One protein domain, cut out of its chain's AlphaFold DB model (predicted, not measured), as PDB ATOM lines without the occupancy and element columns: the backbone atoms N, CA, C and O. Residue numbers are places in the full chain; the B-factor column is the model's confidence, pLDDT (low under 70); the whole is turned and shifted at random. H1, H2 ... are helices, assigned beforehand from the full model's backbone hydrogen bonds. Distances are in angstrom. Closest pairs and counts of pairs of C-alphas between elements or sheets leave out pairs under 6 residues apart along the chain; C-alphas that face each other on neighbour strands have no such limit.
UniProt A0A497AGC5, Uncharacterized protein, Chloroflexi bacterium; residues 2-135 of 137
ATOM      1  N   ASP A   2      31.536 -77.681 648.043       90.06
ATOM      2  CA  ASP A   2      31.075 -77.215 649.356       90.06
ATOM      3  C   ASP A   2      29.735 -76.461 649.233       90.06
ATOM      4  O   ASP A   2      29.237 -76.224 648.129       90.06
ATOM      5  N   TRP A   3      29.120 -76.088 650.359       91.06
ATOM      6  CA  TRP A   3      27.805 -75.437 650.341       91.06
ATOM      7  C   TRP A   3      27.815 -74.054 649.671       91.06
ATOM      8  O   TRP A   3      26.814 -73.666 649.068       91.06
ATOM      9  N   LYS A   4      28.923 -73.302 649.760       91.69
ATOM     10  CA  LYS A   4      29.046 -71.975 649.137       91.69
ATOM     11  C   LYS A   4      29.103 -72.132 647.633       91.69
ATOM     12  O   LYS A   4      28.428 -71.410 646.908       91.69
ATOM     13  N   GLU A   5      29.879 -73.102 647.180       84.81
ATOM     14  CA  GLU A   5      30.011 -73.442 645.778       84.81
ATOM     15  C   GLU A   5      28.671 -73.938 645.209       84.81
ATOM     16  O   GLU A   5      28.257 -73.443 644.166       84.81
ATOM     17  N   MET A   6      27.932 -74.799 645.929       84.31
ATOM     18  CA  MET A   6      26.551 -75.203 645.580       84.31
ATOM     19  C   MET A   6      25.593 -74.025 645.465       84.31
ATOM     20  O   MET A   6      24.803 -73.951 644.524       84.31
ATOM     21  N   PHE A   7      25.650 -73.104 646.422       93.12
ATOM     22  CA  PHE A   7      24.807 -71.918 646.402       93.12
ATOM     23  C   PHE A   7      25.134 -71.024 645.199       93.12
ATOM     24  O   PHE A   7      24.232 -70.626 644.463       93.12
ATOM     25  N   ILE A   8      26.420 -70.756 644.957       91.81
ATOM     26  CA  ILE A   8      26.879 -69.917 643.843       91.81
ATOM     27  C   ILE A   8      26.491 -70.536 642.500       91.81
ATOM     28  O   ILE A   8      25.921 -69.840 641.662       91.81
ATOM     29  N   THR A   9      26.750 -71.825 642.275       88.38
ATOM     30  CA  THR A   9      26.390 -72.473 641.004       88.38
ATOM     31  C   THR A   9      24.880 -72.530 640.799       88.38
ATOM     32  O   THR A   9      24.425 -72.331 639.674       88.38
ATOM     33  N   GLY A  10      24.095 -72.710 641.866       92.00
ATOM     34  CA  GLY A  10      22.636 -72.607 641.823       92.00
ATOM     35  C   GLY A  10      22.155 -71.217 641.392       92.00
ATOM     36  O   GLY A  10      21.318 -71.106 640.498       92.00
ATOM     37  N   VAL A  11      22.728 -70.149 641.956       97.62
ATOM     38  CA  VAL A  11      22.432 -68.764 641.542       97.62
ATOM     39  C   VAL A  11      22.806 -68.543 640.078       97.62
ATOM     40  O   VAL A  11      22.004 -68.019 639.308       97.62
ATOM     41  N   VAL A  12      23.998 -68.973 639.669       96.00
ATOM     42  CA  VAL A  12      24.487 -68.822 638.292       96.00
ATOM     43  C   VAL A  12      23.611 -69.584 637.292       96.00
ATOM     44  O   VAL A  12      23.321 -69.059 636.218       96.00
ATOM     45  N   PHE A  13      23.125 -70.772 637.654       96.56
ATOM     46  CA  PHE A  13      22.153 -71.523 636.860       96.56
ATOM     47  C   PHE A  13      20.837 -70.752 636.691       96.56
ATOM     48  O   PHE A  13      20.362 -70.593 635.568       96.56
ATOM     49  N   VAL A  14      20.262 -70.228 637.781       98.31
ATOM     50  CA  VAL A  14      19.004 -69.455 637.739       98.31
ATOM     51  C   VAL A  14      19.160 -68.181 636.909       98.31
ATOM     52  O   VAL A  14      18.265 -67.835 636.135       98.31
ATOM     53  N   LEU A  15      20.306 -67.503 637.020       98.31
ATOM     54  CA  LEU A  15      20.641 -66.355 636.178       98.31
ATOM     55  C   LEU A  15      20.713 -66.757 634.703       98.31
ATOM     56  O   LEU A  15      20.081 -66.111 633.869       98.31
ATOM     57  N   GLY A  16      21.422 -67.845 634.390       98.25
ATOM     58  CA  GLY A  16      21.500 -68.400 633.040       98.25
ATOM     59  C   GLY A  16      20.120 -68.703 632.468       98.25
ATOM     60  O   GLY A  16      19.805 -68.249 631.374       98.25
ATOM     61  N   PHE A  17      19.266 -69.387 633.230       98.44
ATOM     62  CA  PHE A  17      17.896 -69.720 632.834       98.44
ATOM     63  C   PHE A  17      17.043 -68.475 632.564       98.44
ATOM     64  O   PHE A  17      16.388 -68.376 631.527       98.44
ATOM     65  N   SER A  18      17.090 -67.493 633.468       98.06
ATOM     66  CA  SER A  18      16.314 -66.251 633.352       98.06
ATOM     67  C   SER A  18      16.722 -65.437 632.122       98.06
ATOM     68  O   SER A  18      15.870 -64.944 631.381       98.06
ATOM     69  N   ILE A  19      18.032 -65.331 631.874       98.00
ATOM     70  CA  ILE A  19      18.569 -64.643 630.697       98.00
ATOM     71  C   ILE A  19      18.245 -65.444 629.432       98.00
ATOM     72  O   ILE A  19      17.744 -64.875 628.474       98.00
ATOM     73  N   GLY A  20      18.469 -66.760 629.420       97.75
ATOM     74  CA  GLY A  20      18.234 -67.610 628.248       97.75
ATOM     75  C   GLY A  20      16.791 -67.570 627.752       97.75
ATOM     76  O   GLY A  20      16.564 -67.502 626.548       97.75
ATOM     77  N   GLY A  21      15.816 -67.526 628.666       97.00
ATOM     78  CA  GLY A  21      14.395 -67.450 628.315       97.00
ATOM     79  C   GLY A  21      13.952 -66.117 627.701       97.00
ATOM     80  O   GLY A  21      12.889 -66.060 627.088       97.00
ATOM     81  N   THR A  22      14.753 -65.057 627.846       95.56
ATOM     82  CA  THR A  22      14.444 -63.699 627.356       95.56
ATOM     83  C   THR A  22      15.464 -63.173 626.344       95.56
ATOM     84  O   THR A  22      15.250 -62.134 625.730       95.56
ATOM     85  N   PHE A  23      16.571 -63.890 626.135       95.44
ATOM     86  CA  PHE A  23      17.692 -63.445 625.312       95.44
ATOM     87  C   PHE A  23      17.288 -63.135 623.866       95.44
ATOM     88  O   PHE A  23      17.714 -62.134 623.293       95.44
ATOM     89  N   SER A  24      16.453 -63.991 623.279       93.75
ATOM     90  CA  SER A  24      15.990 -63.850 621.898       93.75
ATOM     91  C   SER A  24      15.260 -62.522 621.657       93.75
ATOM     92  O   SER A  24      15.485 -61.887 620.623       93.75
ATOM     93  N   ASP A  25      14.503 -62.058 622.658       93.00
ATOM     94  CA  ASP A  25      13.695 -60.831 622.633       93.00
ATOM     95  C   ASP A  25      14.523 -59.548 622.773       93.00
ATOM     96  O   ASP A  25      13.983 -58.445 622.672       93.00
ATOM     97  N   ILE A  26      15.844 -59.640 622.958       90.31
ATOM     98  CA  ILE A  26      16.724 -58.462 622.886       90.31
ATOM     99  C   ILE A  26      16.596 -57.782 621.512       90.31
ATOM    100  O   ILE A  26      16.813 -56.578 621.395       90.31
ATOM    101  N   ASP A  27      16.180 -58.518 620.477       86.19
ATOM    102  CA  ASP A  27      15.888 -57.943 619.166       86.19
ATOM    103  C   ASP A  27      14.670 -56.999 619.132       86.19
ATOM    104  O   ASP A  27      14.556 -56.212 618.191       86.19
ATOM    105  N   LEU A  28      13.820 -57.012 620.166       86.31
ATOM    106  CA  LEU A  28      12.691 -56.096 620.350       86.31
ATOM    107  C   LEU A  28      13.092 -54.792 621.049       86.31
ATOM    108  O   LEU A  28      12.294 -53.852 621.105       86.31
ATOM    109  N   ALA A  29      14.302 -54.720 621.609       81.50
ATOM    110  CA  ALA A  29      14.751 -53.549 622.346       81.50
ATOM    111  C   ALA A  29      14.885 -52.329 621.408       81.50
ATOM    112  O   ALA A  29      15.591 -52.400 620.394       81.50
ATOM    113  N   PRO A  30      14.288 -51.167 621.744       72.50
ATOM    114  CA  PRO A  30      14.635 -49.910 621.083       72.50
ATOM    115  C   PRO A  30      16.148 -49.673 621.247       72.50
ATOM    116  O   PRO A  30      16.641 -49.817 622.367       72.50
ATOM    117  N   PRO A  31      16.925 -49.336 620.197       71.25
ATOM    118  CA  PRO A  31      16.542 -48.743 618.911       71.25
ATOM    119  C   PRO A  31      16.466 -49.725 617.723       71.25
ATOM    120  O   PRO A  31      16.489 -49.284 616.571       71.25
ATOM    121  N   LEU A  32      16.435 -51.041 617.949       69.38
ATOM    122  CA  LEU A  32      16.466 -52.007 616.851       69.38
ATOM    123  C   LEU A  32      15.144 -51.954 616.059       69.38
ATOM    124  O   LEU A  32      14.072 -52.141 616.628       69.38
ATOM    125  N   PRO A  33      15.166 -51.734 614.730       67.50
ATOM    126  CA  PRO A  33      13.953 -51.667 613.908       67.50
ATOM    127  C   PRO A  33      13.373 -53.062 613.589       67.50
ATOM    128  O   PRO A  33      12.614 -53.235 612.627       67.50
ATOM    129  N   ILE A  34      13.766 -54.083 614.352       71.19
ATOM    130  CA  ILE A  34      13.372 -55.472 614.146       71.19
ATOM    131  C   ILE A  34      12.015 -55.659 614.821       71.19
ATOM    132  O   ILE A  34      11.826 -55.341 615.984       71.19
ATOM    133  N   ARG A  35      11.025 -56.128 614.055       71.69
ATOM    134  CA  ARG A  35       9.655 -56.295 614.570       71.69
ATOM    135  C   ARG A  35       9.464 -57.586 615.377       71.69
ATOM    136  O   ARG A  35       8.461 -57.665 616.073       71.69
ATOM    137  N   HIS A  36      10.352 -58.569 615.186       75.81
ATOM    138  CA  HIS A  36      10.558 -59.826 615.934       75.81
ATOM    139  C   HIS A  36      11.551 -60.699 615.127       75.81
ATOM    140  O   HIS A  36      11.587 -60.572 613.897       75.81
ATOM    141  N   ARG A  37      12.291 -61.609 615.777       88.50
ATOM    142  CA  ARG A  37      13.115 -62.692 615.179       88.50
ATOM    143  C   ARG A  37      14.281 -62.253 614.302       88.50
ATOM    144  O   ARG A  37      14.282 -62.409 613.078       88.50
ATOM    145  N   SER A  38      15.340 -61.790 614.938       92.50
ATOM    146  CA  SER A  38      16.670 -61.663 614.357       92.50
ATOM    147  C   SER A  38      17.351 -63.028 614.243       92.50
ATOM    148  O   SER A  38      17.404 -63.786 615.208       92.50
ATOM    149  N   ALA A  39      17.955 -63.326 613.092       94.19
ATOM    150  CA  ALA A  39      18.774 -64.525 612.905       94.19
ATOM    151  C   ALA A  39      19.946 -64.591 613.901       94.19
ATOM    152  O   ALA A  39      20.412 -65.675 614.231       94.19
ATOM    153  N   TRP A  40      20.407 -63.441 614.399       92.44
ATOM    154  CA  TRP A  40      21.493 -63.359 615.372       92.44
ATOM    155  C   TRP A  40      21.068 -63.801 616.770       92.44
ATOM    156  O   TRP A  40      21.825 -64.500 617.439       92.44
ATOM    157  N   THR A  41      19.866 -63.409 617.199       94.00
ATOM    158  CA  THR A  41      19.361 -63.705 618.548       94.00
ATOM    159  C   THR A  41      18.576 -65.003 618.602       94.00
ATOM    160  O   THR A  41      18.519 -65.593 619.664       94.00
ATOM    161  N   HIS A  42      18.028 -65.463 617.473       96.06
ATOM    162  CA  HIS A  42      17.267 -66.710 617.347       96.06
ATOM    163  C   HIS A  42      18.044 -67.832 616.637       96.06
ATOM    164  O   HIS A  42      17.479 -68.861 616.263       96.06
ATOM    165  N   GLY A  43      19.331 -67.602 616.381       95.31
ATOM    166  CA  GLY A  43      20.222 -68.531 615.699       95.31
ATOM    167  C   GLY A  43      21.095 -69.351 616.648       95.31
ATOM    168  O   GLY A  43      20.984 -69.258 617.871       95.31
ATOM    169  N   PRO A  44      22.028 -70.141 616.103       95.69
ATOM    170  CA  PRO A  44      22.904 -70.991 616.905       95.69
ATOM    171  C   PRO A  44      24.104 -70.242 617.505       95.69
ATOM    172  O   PRO A  44      24.828 -70.812 618.314       95.69
ATOM    173  N   PHE A  45      24.345 -68.984 617.125       94.56
ATOM    174  CA  PHE A  45      25.600 -68.271 617.401       94.56
ATOM    175  C   PHE A  45      25.914 -68.133 618.895       94.56
ATOM    176  O   PHE A  45      26.999 -68.495 619.344       94.56
ATOM    177  N   ILE A  46      24.951 -67.632 619.667       94.25
ATOM    178  CA  ILE A  46      25.107 -67.406 621.108       94.25
ATOM    179  C   ILE A  46      25.113 -68.729 621.881       94.25
ATOM    180  O   ILE A  46      26.019 -68.917 622.694       94.25
ATOM    181  N   PRO A  47      24.206 -69.687 621.594       95.19
ATOM    182  CA  PRO A  47      24.308 -71.036 622.141       95.19
ATOM    183  C   PRO A  47      25.677 -71.696 621.917       95.19
ATOM    184  O   PRO A  47      26.249 -72.229 622.863       95.19
ATOM    185  N   LEU A  48      26.239 -71.611 620.706       96.06
ATOM    186  CA  LEU A  48      27.563 -72.160 620.389       96.06
ATOM    187  C   LEU A  48      28.680 -71.474 621.185       96.06
ATOM    188  O   LEU A  48      29.554 -72.150 621.724       96.06
ATOM    189  N   ALA A  49      28.644 -70.143 621.286       94.81
ATOM    190  CA  ALA A  49      29.628 -69.387 622.055       94.81
ATOM    191  C   ALA A  49      29.586 -69.753 623.548       94.81
ATOM    192  O   ALA A  49      30.632 -69.984 624.157       94.81
ATOM    193  N   LEU A  50      28.388 -69.869 624.131       94.50
ATOM    194  CA  LEU A  50      28.212 -70.279 625.526       94.50
ATOM    195  C   LEU A  50      28.631 -71.728 625.762       94.50
ATOM    196  O   LEU A  50      29.286 -72.023 626.761       94.50
ATOM    197  N   TRP A  51      28.307 -72.629 624.837       93.69
ATOM    198  CA  TRP A  51      28.739 -74.018 624.920       93.69
ATOM    199  C   TRP A  51      30.264 -74.139 624.854       93.69
ATOM    200  O   TRP A  51      30.851 -74.849 625.665       93.69
ATOM    201  N   ALA A  52      30.944 -73.371 624.000       91.75
ATOM    202  CA  ALA A  52      32.406 -73.314 624.003       91.75
ATOM    203  C   ALA A  52      32.963 -72.751 625.328       91.75
ATOM    204  O   ALA A  52      33.879 -73.334 625.922       91.75
ATOM    205  N   ALA A  53      32.375 -71.659 625.829       91.12
ATOM    206  CA  ALA A  53      32.769 -71.011 627.081       91.12
ATOM    207  C   ALA A  53      32.550 -71.893 628.319       91.12
ATOM    208  O   ALA A  53      33.271 -71.742 629.303       91.12
ATOM    209  N   SER A  54      31.625 -72.858 628.266       91.81
ATOM    210  CA  SER A  54      31.361 -73.803 629.360       91.81
ATOM    211  C   SER A  54      32.604 -74.587 629.805       91.81
ATOM    212  O   SER A  54      32.720 -74.959 630.971       91.81
ATOM    213  N   SER A  55      33.581 -74.772 628.907       84.81
ATOM    214  CA  SER A  55      34.870 -75.405 629.222       84.81
ATOM    215  C   SER A  55      35.804 -74.545 630.084       84.81
ATOM    216  O   SER A  55      36.805 -75.049 630.586       84.81
ATOM    217  N   GLY A  56      35.489 -73.261 630.271       81.94
ATOM    218  CA  GLY A  56      36.287 -72.303 631.037       81.94
ATOM    219  C   GLY A  56      36.127 -72.398 632.557       81.94
ATOM    220  O   GLY A  56      36.793 -71.653 633.272       81.94
ATOM    221  N   GLY A  57      35.256 -73.273 633.068       85.06
ATOM    222  CA  GLY A  57      35.101 -73.528 634.502       85.06
ATOM    223  C   GLY A  57      33.655 -73.768 634.933       85.06
ATOM    224  O   GLY A  57      32.713 -73.582 634.162       85.06
ATOM    225  N   LEU A  58      33.478 -74.151 636.203       86.31
ATOM    226  CA  LEU A  58      32.176 -74.543 636.758       86.31
ATOM    227  C   LEU A  58      31.108 -73.457 636.579       86.31
ATOM    228  O   LEU A  58      29.990 -73.764 636.187       86.31
ATOM    229  N   TRP A  59      31.433 -72.183 636.793       88.06
ATOM    230  CA  TRP A  59      30.438 -71.110 636.681       88.06
ATOM    231  C   TRP A  59      29.883 -70.983 635.257       88.06
ATOM    232  O   TRP A  59      28.671 -70.894 635.081       88.06
ATOM    233  N   TRP A  60      30.741 -71.060 634.237       91.44
ATOM    234  CA  TRP A  60      30.301 -71.044 632.840       91.44
ATOM    235  C   TRP A  60      29.496 -72.286 632.472       91.44
ATOM    236  O   TRP A  60      28.506 -72.171 631.751       91.44
ATOM    237  N   ALA A  61      29.872 -73.454 632.996       92.19
ATOM    238  CA  ALA A  61      29.122 -74.686 632.789       92.19
ATOM    239  C   ALA A  61      27.696 -74.592 633.355       92.19
ATOM    240  O   ALA A  61      26.740 -74.857 632.631       92.19
ATOM    241  N   TYR A  62      27.531 -74.146 634.604       94.19
ATOM    242  CA  TYR A  62      26.204 -73.996 635.216       94.19
ATOM    243  C   TYR A  62      25.388 -72.859 634.593       94.19
ATOM    244  O   TYR A  62      24.176 -73.003 634.435       94.19
ATOM    245  N   PHE A  63      26.030 -71.762 634.175       97.38
ATOM    246  CA  PHE A  63      25.354 -70.698 633.432       97.38
ATOM    247  C   PHE A  63      24.798 -71.228 632.106       97.38
ATOM    248  O   PHE A  63      23.619 -71.043 631.815       97.38
ATOM    249  N   ALA A  64      25.627 -71.930 631.324       97.06
ATOM    250  CA  ALA A  64      25.222 -72.532 630.058       97.06
ATOM    251  C   ALA A  64      24.131 -73.596 630.257       97.06
ATOM    252  O   ALA A  64      23.174 -73.634 629.486       97.06
ATOM    253  N   LEU A  65      24.228 -74.405 631.318       96.31
ATOM    254  CA  LEU A  65      23.233 -75.422 631.663       96.31
ATOM    255  C   LEU A  65      21.864 -74.816 632.005       96.31
ATOM    256  O   LEU A  65      20.847 -75.446 631.739       96.31
ATOM    257  N   GLY A  66      21.821 -73.599 632.556       97.69
ATOM    258  CA  GLY A  66      20.579 -72.841 632.722       97.69
ATOM    259  C   GLY A  66      20.111 -72.182 631.421       97.69
ATOM    260  O   GLY A  66      18.946 -72.295 631.046       97.69
ATOM    261  N   PHE A  67      21.025 -71.516 630.712       98.62
ATOM    262  CA  PHE A  67      20.721 -70.708 629.528       98.62
ATOM    263  C   PHE A  67      20.211 -71.533 628.345       98.62
ATOM    264  O   PHE A  67      19.174 -71.209 627.772       98.62
ATOM    265  N   LEU A  68      20.940 -72.582 627.957       98.44
ATOM    266  CA  LEU A  68      20.682 -73.345 626.733       98.44
ATOM    267  C   LEU A  68      19.286 -73.992 626.684       98.44
ATOM    268  O   LEU A  68      18.626 -73.841 625.652       98.44
ATOM    269  N   PRO A  69      18.776 -74.650 627.748       98.25
ATOM    270  CA  PRO A  69      17.422 -75.194 627.715       98.25
ATOM    271  C   PRO A  69      16.350 -74.102 627.719       98.25
ATOM    272  O   PRO A  69      15.363 -74.235 626.998       98.25
ATOM    273  N   ALA A  70      16.533 -73.012 628.473       98.56
ATOM    274  CA  ALA A  70      15.584 -71.896 628.479       98.56
ATOM    275  C   ALA A  70      15.481 -71.238 627.095       98.56
ATOM    276  O   ALA A  70      14.384 -70.993 626.593       98.56
ATOM    277  N   TYR A  71      16.630 -71.038 626.447       98.62
ATOM    278  CA  TYR A  71      16.727 -70.548 625.079       98.62
ATOM    279  C   TYR A  71      16.042 -71.493 624.081       98.62
ATOM    280  O   TYR A  71      15.245 -71.054 623.254       98.62
ATOM    281  N   ALA A  72      16.292 -72.804 624.179       98.50
ATOM    282  CA  ALA A  72      15.648 -73.794 623.318       98.50
ATOM    283  C   ALA A  72      14.117 -73.768 623.460       98.50
ATOM    284  O   ALA A  72      13.409 -73.759 622.454       98.50
ATOM    285  N   ILE A  73      13.607 -73.702 624.695       98.38
ATOM    286  CA  ILE A  73      12.169 -73.593 624.980       98.38
ATOM    287  C   ILE A  73      11.589 -72.321 624.358       98.38
ATOM    288  O   ILE A  73      10.560 -72.396 623.686       98.38
ATOM    289  N   HIS A  74      12.255 -71.174 624.526       97.75
ATOM    290  CA  HIS A  74      11.841 -69.919 623.902       97.75
ATOM    291  C   HIS A  74      11.697 -70.081 622.380       97.75
ATOM    292  O   HIS A  74      10.642 -69.783 621.819       97.75
ATOM    293  N   LEU A  75      12.723 -70.611 621.702       98.06
ATOM    294  CA  LEU A  75      12.680 -70.803 620.248       98.06
ATOM    295  C   LEU A  75      11.556 -71.750 619.812       98.06
ATOM    296  O   LEU A  75      10.936 -71.512 618.776       98.06
ATOM    297  N   ILE A  76      11.267 -72.793 620.597       98.19
ATOM    298  CA  ILE A  76      10.163 -73.725 620.328       98.19
ATOM    299  C   ILE A  76       8.817 -73.001 620.349       98.19
ATOM    300  O   ILE A  76       8.004 -73.226 619.454       98.19
ATOM    301  N   TYR A  77       8.571 -72.106 621.309       96.44
ATOM    302  CA  TYR A  77       7.357 -71.279 621.290       96.44
ATOM    303  C   TYR A  77       7.284 -70.423 620.026       96.44
ATOM    304  O   TYR A  77       6.235 -70.314 619.382       96.44
ATOM    305  N   ASP A  78       8.424 -69.885 619.613       96.06
ATOM    306  CA  ASP A  78       8.522 -69.016 618.454       96.06
ATOM    307  C   ASP A  78       8.335 -69.737 617.103       96.06
ATOM    308  O   ASP A  78       7.961 -69.120 616.098       96.06
ATOM    309  N   MET A  79       8.459 -71.065 617.066       96.62
ATOM    310  CA  MET A  79       8.178 -71.879 615.877       96.62
ATOM    311  C   MET A  79       6.702 -71.882 615.452       96.62
ATOM    312  O   MET A  79       6.406 -72.261 614.318       96.62
ATOM    313  N   PHE A  80       5.766 -71.451 616.304       96.06
ATOM    314  CA  PHE A  80       4.327 -71.595 616.043       96.06
ATOM    315  C   PHE A  80       3.566 -70.256 616.010       96.06
ATOM    316  O   PHE A  80       2.601 -70.067 616.754       96.06
ATOM    317  N   PRO A  81       3.938 -69.298 615.133       95.00
ATOM    318  CA  PRO A  81       3.154 -68.080 614.968       95.00
ATOM    319  C   PRO A  81       1.808 -68.389 614.296       95.00
ATOM    320  O   PRO A  81       1.695 -69.312 613.490       95.00
ATOM    321  N   LYS A  82       0.798 -67.533 614.512       93.62
ATOM    322  CA  LYS A  82      -0.513 -67.647 613.832       93.62
ATOM    323  C   LYS A  82      -0.385 -67.714 612.303       93.62
ATOM    324  O   LYS A  82      -1.152 -68.420 611.655       93.62
ATOM    325  N   LYS A  83       0.544 -66.937 611.729       92.81
ATOM    326  CA  LYS A  83       0.900 -66.926 610.299       92.81
ATOM    327  C   LYS A  83       2.361 -66.511 610.124       92.81
ATOM    328  O   LYS A  83       2.805 -65.540 610.733       92.81
ATOM    329  N   TRP A  84       3.075 -67.161 609.208       94.12
ATOM    330  CA  TRP A  84       4.455 -66.814 608.840       94.12
ATOM    331  C   TRP A  84       4.532 -65.581 607.931       94.12
ATOM    332  O   TRP A  84       4.815 -65.666 606.737       94.12
ATOM    333  N   THR A  85       4.271 -64.406 608.497       90.81
ATOM    334  CA  THR A  85       4.287 -63.123 607.778       90.81
ATOM    335  C   THR A  85       4.887 -62.019 608.647       90.81
ATOM    336  O   THR A  85       5.017 -62.170 609.859       90.81
ATOM    337  N   GLY A  86       5.275 -60.892 608.041       88.06
ATOM    338  CA  GLY A  86       5.740 -59.733 608.810       88.06
ATOM    339  C   GLY A  86       6.974 -60.036 609.668       88.06
ATOM    340  O   GLY A  86       7.989 -60.460 609.108       88.06
ATOM    341  N   GLY A  87       6.877 -59.752 610.973       85.69
ATOM    342  CA  GLY A  87       7.914 -60.000 611.985       85.69
ATOM    343  C   GLY A  87       8.001 -61.454 612.451       85.69
ATOM    344  O   GLY A  87       9.014 -61.847 612.993       85.69
ATOM    345  N   ALA A  88       7.011 -62.303 612.157       90.38
ATOM    346  CA  ALA A  88       7.123 -63.723 612.488       90.38
ATOM    347  C   ALA A  88       8.240 -64.423 611.693       90.38
ATOM    348  O   ALA A  88       8.681 -65.495 612.083       90.38
ATOM    349  N   ARG A  89       8.685 -63.844 610.570       93.62
ATOM    350  CA  ARG A  89       9.760 -64.386 609.730       93.62
ATOM    351  C   ARG A  89      11.124 -63.944 610.243       93.62
ATOM    352  O   ARG A  89      11.312 -62.758 610.501       93.62
ATOM    353  N   VAL A  90      12.074 -64.874 610.263       94.44
ATOM    354  CA  VAL A  90      13.448 -64.605 610.696       94.44
ATOM    355  C   VAL A  90      14.118 -63.611 609.743       94.44
ATOM    356  O   VAL A  90      14.062 -63.770 608.518       94.44
ATOM    357  N   SER A  91      14.745 -62.577 610.296       92.56
ATOM    358  CA  SER A  91      15.406 -61.492 609.567       92.56
ATOM    359  C   SER A  91      16.910 -61.474 609.816       92.56
ATOM    360  O   SER A  91      17.361 -61.629 610.944       92.56
ATOM    361  N   TRP A  92      17.689 -61.187 608.775       89.44
ATOM    362  CA  TRP A  92      19.140 -60.981 608.877       89.44
ATOM    363  C   TRP A  92      19.518 -59.508 609.080       89.44
ATOM    364  O   TRP A  92      20.421 -59.005 608.422       89.44
ATOM    365  N   TYR A  93      18.821 -58.770 609.948       84.56
ATOM    366  CA  TYR A  93      19.164 -57.365 610.221       84.56
ATOM    367  C   TYR A  93      20.661 -57.211 610.584       84.56
ATOM    368  O   TYR A  93      21.156 -58.039 611.345       84.56
ATOM    369  N   PRO A  94      21.403 -56.201 610.081       84.00
ATOM    370  CA  PRO A  94      20.964 -55.030 609.317       84.00
ATOM    371  C   PRO A  94      20.838 -55.230 607.800       84.00
ATOM    372  O   PRO A  94      20.668 -54.247 607.085       84.00
ATOM    373  N   LEU A  95      20.868 -56.462 607.278       85.00
ATOM    374  CA  LEU A  95      20.585 -56.737 605.863       85.00
ATOM    375  C   LEU A  95      19.093 -56.488 605.576       85.00
ATOM    376  O   LEU A  95      18.250 -57.388 605.600       85.00
ATOM    377  N   THR A  96      18.748 -55.218 605.365       71.06
ATOM    378  CA  THR A  96      17.376 -54.748 605.169       71.06
ATOM    379  C   THR A  96      16.740 -55.431 603.961       71.06
ATOM    380  O   THR A  96      17.349 -55.528 602.900       71.06
ATOM    381  N   GLY A  97      15.503 -55.908 604.117       73.50
ATOM    382  CA  GLY A  97      14.754 -56.609 603.065       73.50
ATOM    383  C   GLY A  97      14.937 -58.129 603.056       73.50
ATOM    384  O   GLY A  97      14.048 -58.832 602.574       73.50
ATOM    385  N   TRP A  98      15.999 -58.660 603.671       83.12
ATOM    386  CA  TRP A  98      16.212 -60.103 603.772       83.12
ATOM    387  C   TRP A  98      15.467 -60.697 604.968       83.12
ATOM    388  O   TRP A  98      15.845 -60.541 606.136       83.12
ATOM    389  N   ARG A  99      14.379 -61.402 604.652       89.56
ATOM    390  CA  ARG A  99      13.635 -62.247 605.588       89.56
ATOM    391  C   ARG A  99      13.475 -63.631 604.998       89.56
ATOM    392  O   ARG A  99      13.103 -63.773 603.835       89.56
ATOM    393  N   MET A 100      13.717 -64.639 605.820       93.06
ATOM    394  CA  MET A 100      13.502 -66.026 605.442       93.06
ATOM    395  C   MET A 100      12.022 -66.259 605.112       93.06
ATOM    396  O   MET A 100      11.127 -65.670 605.721       93.06
ATOM    397  N   GLY A 101      11.744 -67.143 604.151       94.50
ATOM    398  CA  GLY A 101      10.389 -67.664 603.950       94.50
ATOM    399  C   GLY A 101       9.870 -68.366 605.213       94.50
ATOM    400  O   GLY A 101      10.646 -68.667 606.119       94.50
ATOM    401  N   GLY A 102       8.566 -68.641 605.288       95.56
ATOM    402  CA  GLY A 102       7.970 -69.279 606.472       95.56
ATOM    403  C   GLY A 102       8.611 -70.626 606.819       95.56
ATOM    404  O   GLY A 102       9.029 -70.823 607.954       95.56
ATOM    405  N   LEU A 103       8.788 -71.501 605.821       96.50
ATOM    406  CA  LEU A 103       9.458 -72.793 606.006       96.50
ATOM    407  C   LEU A 103      10.908 -72.632 606.480       96.50
ATOM    408  O   LEU A 103      11.307 -73.271 607.443       96.50
ATOM    409  N   LEU A 104      11.688 -71.755 605.840       96.44
ATOM    410  CA  LEU A 104      13.078 -71.519 606.243       96.44
ATOM    411  C   LEU A 104      13.175 -70.917 607.647       96.44
ATOM    412  O   LEU A 104      14.052 -71.305 608.404       96.44
ATOM    413  N   SER A 105      12.254 -70.024 608.014       96.81
ATOM    414  CA  SER A 105      12.183 -69.469 609.369       96.81
ATOM    415  C   SER A 105      11.903 -70.567 610.395       96.81
ATOM    416  O   SER A 105      12.594 -70.644 611.404       96.81
ATOM    417  N   PHE A 106      10.938 -71.450 610.118       97.88
ATOM    418  CA  PHE A 106      10.643 -72.600 610.972       97.88
ATOM    419  C   PHE A 106      11.860 -73.519 611.118       97.88
ATOM    420  O   PHE A 106      12.253 -73.826 612.238       97.88
ATOM    421  N   LEU A 107      12.484 -73.920 610.005       97.88
ATOM    422  CA  LEU A 107      13.654 -74.803 610.018       97.88
ATOM    423  C   LEU A 107      14.843 -74.169 610.746       97.88
ATOM    424  O   LEU A 107      15.561 -74.867 611.454       97.88
ATOM    425  N   PHE A 108      15.034 -72.856 610.610       97.75
ATOM    426  CA  PHE A 108      16.090 -72.128 611.305       97.75
ATOM    427  C   PHE A 108      15.890 -72.131 612.824       97.75
ATOM    428  O   PHE A 108      16.825 -72.445 613.562       97.75
ATOM    429  N   LEU A 109      14.671 -71.840 613.295       98.06
ATOM    430  CA  LEU A 109      14.337 -71.898 614.721       98.06
ATOM    431  C   LEU A 109      14.426 -73.330 615.255       98.06
ATOM    432  O   LEU A 109      15.055 -73.555 616.284       98.06
ATOM    433  N   ALA A 110      13.865 -74.299 614.529       98.31
ATOM    434  CA  ALA A 110      13.886 -75.709 614.905       98.31
ATOM    435  C   ALA A 110      15.316 -76.249 615.005       98.31
ATOM    436  O   ALA A 110      15.662 -76.898 615.988       98.31
ATOM    437  N   GLY A 111      16.163 -75.949 614.018       98.38
ATOM    438  CA  GLY A 111      17.569 -76.345 614.021       98.38
ATOM    439  C   GLY A 111      18.347 -75.701 615.168       98.38
ATOM    440  O   GLY A 111      19.108 -76.383 615.849       98.38
ATOM    441  N   SER A 112      18.111 -74.414 615.433       98.25
ATOM    442  CA  SER A 112      18.757 -73.695 616.540       98.25
ATOM    443  C   SER A 112      18.317 -74.231 617.906       98.25
ATOM    444  O   SER A 112      19.157 -74.442 618.780       98.25
ATOM    445  N   ALA A 113      17.025 -74.528 618.078       98.50
ATOM    446  CA  ALA A 113      16.483 -75.137 619.291       98.50
ATOM    447  C   ALA A 113      17.011 -76.563 619.502       98.50
ATOM    448  O   ALA A 113      17.443 -76.900 620.603       98.50
ATOM    449  N   ALA A 114      17.033 -77.385 618.448       98.38
ATOM    450  CA  ALA A 114      17.560 -78.746 618.502       98.38
ATOM    451  C   ALA A 114      19.051 -78.760 618.860       98.38
ATOM    452  O   ALA A 114      19.468 -79.539 619.715       98.38
ATOM    453  N   LEU A 115      19.842 -77.861 618.265       98.06
ATOM    454  CA  LEU A 115      21.257 -77.719 618.593       98.06
ATOM    455  C   LEU A 115      21.449 -77.300 620.056       98.06
ATOM    456  O   LEU A 115      22.253 -77.907 620.757       98.06
ATOM    457  N   ALA A 116      20.696 -76.307 620.545       98.19
ATOM    458  CA  ALA A 116      20.742 -75.888 621.949       98.19
ATOM    459  C   ALA A 116      20.329 -77.016 622.913       98.19
ATOM    460  O   ALA A 116      20.968 -77.210 623.952       98.19
ATOM    461  N   GLY A 117      19.322 -77.814 622.549       97.62
ATOM    462  CA  GLY A 117      18.922 -79.011 623.288       97.62
ATOM    463  C   GLY A 117      20.023 -80.075 623.331       97.62
ATOM    464  O   GLY A 117      20.344 -80.582 624.403       97.62
ATOM    465  N   TRP A 118      20.668 -80.360 622.197       96.44
ATOM    466  CA  TRP A 118      21.810 -81.279 622.137       96.44
ATOM    467  C   TRP A 118      23.000 -80.778 622.972       96.44
ATOM    468  O   TRP A 118      23.583 -81.538 623.746       96.44
ATOM    469  N   MET A 119      23.322 -79.484 622.907       96.00
ATOM    470  CA  MET A 119      24.365 -78.876 623.746       96.00
ATOM    471  C   MET A 119      24.025 -78.978 625.237       96.00
ATOM    472  O   MET A 119      24.893 -79.310 626.041       96.00
ATOM    473  N   THR A 120      22.757 -78.780 625.610       96.12
ATOM    474  CA  THR A 120      22.283 -78.995 626.988       96.12
ATOM    475  C   THR A 120      22.513 -80.438 627.428       96.12
ATOM    476  O   THR A 120      23.074 -80.669 628.495       96.12
ATOM    477  N   TYR A 121      22.121 -81.405 626.593       94.81
ATOM    478  CA  TYR A 121      22.311 -82.829 626.866       94.81
ATOM    479  C   TYR A 121      23.792 -83.162 627.093       94.81
ATOM    480  O   TYR A 121      24.132 -83.704 628.139       94.81
ATOM    481  N   THR A 122      24.682 -82.759 626.180       91.94
ATOM    482  CA  THR A 122      26.125 -83.058 626.289       91.94
ATOM    483  C   THR A 122      26.792 -82.445 627.523       91.94
ATOM    484  O   THR A 122      27.721 -83.043 628.071       91.94
ATOM    485  N   LEU A 123      26.329 -81.273 627.977       90.38
ATOM    486  CA  LEU A 123      26.794 -80.663 629.224       90.38
ATOM    487  C   LEU A 123      26.252 -81.394 630.453       90.38
ATOM    488  O   LEU A 123      27.004 -81.637 631.392       90.38
ATOM    489  N   ALA A 124      24.970 -81.763 630.443       89.81
ATOM    490  CA  ALA A 124      24.319 -82.438 631.563       89.81
ATOM    491  C   ALA A 124      24.866 -83.855 631.800       89.81
ATOM    492  O   ALA A 124      24.968 -84.289 632.946       89.81
ATOM    493  N   THR A 125      25.219 -84.576 630.734       85.88
ATOM    494  CA  THR A 125      25.721 -85.958 630.813       85.88
ATOM    495  C   THR A 125      27.240 -86.054 630.910       85.88
ATOM    496  O   THR A 125      27.775 -87.143 631.104       85.88
ATOM    497  N   GLY A 126      27.960 -84.938 630.766       72.44
ATOM    498  CA  GLY A 126      29.422 -84.932 630.734       72.44
ATOM    499  C   GLY A 126      30.024 -85.532 629.456       72.44
ATOM    500  O   GLY A 126      31.247 -85.602 629.341       72.44
ATOM    501  N   GLU A 127      29.211 -85.909 628.461       63.09
ATOM    502  CA  GLU A 127      29.692 -86.386 627.155       63.09
ATOM    503  C   GLU A 127      30.588 -85.358 626.450       63.09
ATOM    504  O   GLU A 127      31.494 -85.732 625.705       63.09
ATOM    505  N   PHE A 128      30.412 -84.066 626.737       54.91
ATOM    506  CA  PHE A 128      31.293 -83.013 626.229       54.91
ATOM    507  C   PHE A 128      32.757 -83.169 626.680       54.91
ATOM    508  O   PHE A 128      33.674 -82.932 625.891       54.91
ATOM    509  N   ALA A 129      32.998 -83.616 627.919       54.78
ATOM    510  CA  ALA A 129      34.351 -83.887 628.406       54.78
ATOM    511  C   ALA A 129      34.992 -85.064 627.647       54.78
ATOM    512  O   ALA A 129      36.172 -85.010 627.306       54.78
ATOM    513  N   ASN A 130      34.192 -86.079 627.302       48.31
ATOM    514  CA  ASN A 130      34.640 -87.261 626.564       48.31
ATOM    515  C   ASN A 130      34.920 -86.958 625.078       48.31
ATOM    516  O   ASN A 130      35.916 -87.429 624.534       48.31
ATOM    517  N   LEU A 131      34.100 -86.120 624.430       48.72
ATOM    518  CA  LEU A 131      34.319 -85.668 623.047       48.72
ATOM    519  C   LEU A 131      35.593 -84.816 622.912       48.72
ATOM    520  O   LEU A 131      36.332 -84.967 621.944       48.72
ATOM    521  N   ARG A 132      35.912 -83.958 623.893       45.91
ATOM    522  CA  ARG A 132      37.160 -83.169 623.887       45.91
ATOM    523  C   ARG A 132      38.415 -84.045 623.898       45.91
ATOM    524  O   ARG A 132      39.362 -83.730 623.186       45.91
ATOM    525  N   ILE A 133      38.414 -85.125 624.680       46.19
ATOM    526  CA  ILE A 133      39.540 -86.072 624.754       46.19
ATOM    527  C   ILE A 133      39.709 -86.814 623.423       46.19
ATOM    528  O   ILE A 133      40.831 -87.050 622.996       46.19
ATOM    529  N   ALA A 134      38.610 -87.137 622.737       46.28
ATOM    530  CA  ALA A 134      38.651 -87.866 621.472       46.28
ATOM    531  C   ALA A 134      39.103 -87.023 620.261       46.28
ATOM    532  O   ALA A 134      39.615 -87.587 619.300       46.28
ATOM    533  N   PHE A 135      38.899 -85.699 620.279       41.53
ATOM    534  CA  PHE A 135      39.225 -84.812 619.146       41.53
ATOM    535  C   PHE A 135      40.477 -83.942 619.347       41.53
ATOM    536  O   PHE A 135      40.957 -83.353 618.382       41.53
TER     537      PHE A 135
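What this domain is: This is residues 2 to 135 of the 137 residues of an uncharacterized protein of Chloroflexi bacterium (UniProt A0A497AGC5). The longest helix, H5, packs side by side with H4, which also has H1 and H3 along it. The printed part, 134 residues with six named helices, H1 to H6 in order, is all helix. It is compact, radius of gyration of the C-alphas 16.1 A, spanning 51 by 34 by 25 A.

Where its parts are: H5, residues 102 to 124, measures 32.7 A between end C-alphas, from (7.970, -69.279, 606.472) to (24.319, -82.438, 631.563). H4 is 58 to 78, H3 45 to 56, H1 3 to 20, H2 23 to 28, H6 127 to 135.

How they stand to each other: H3, H4 and H5 form an up-and-down bundle, each running against the one before. H4, the hub, touches H5, closest C-alphas Ala 72 and Ala 113, 4.3 A, and H1, closest Phe 17 and Gly 66, 4.1 A. H6 is about perpendicular to H5, at 88 degrees. H2 has 0 of 2 O i to N i+4 pairs within hydrogen-bond range, but 3 of 3 to N i+3.

The domain as a whole: The printed part has no cut. Links H2 to H3 and H4 to H5 are long. Residues 32 to 33 and 127 to 135 have pLDDT under 70.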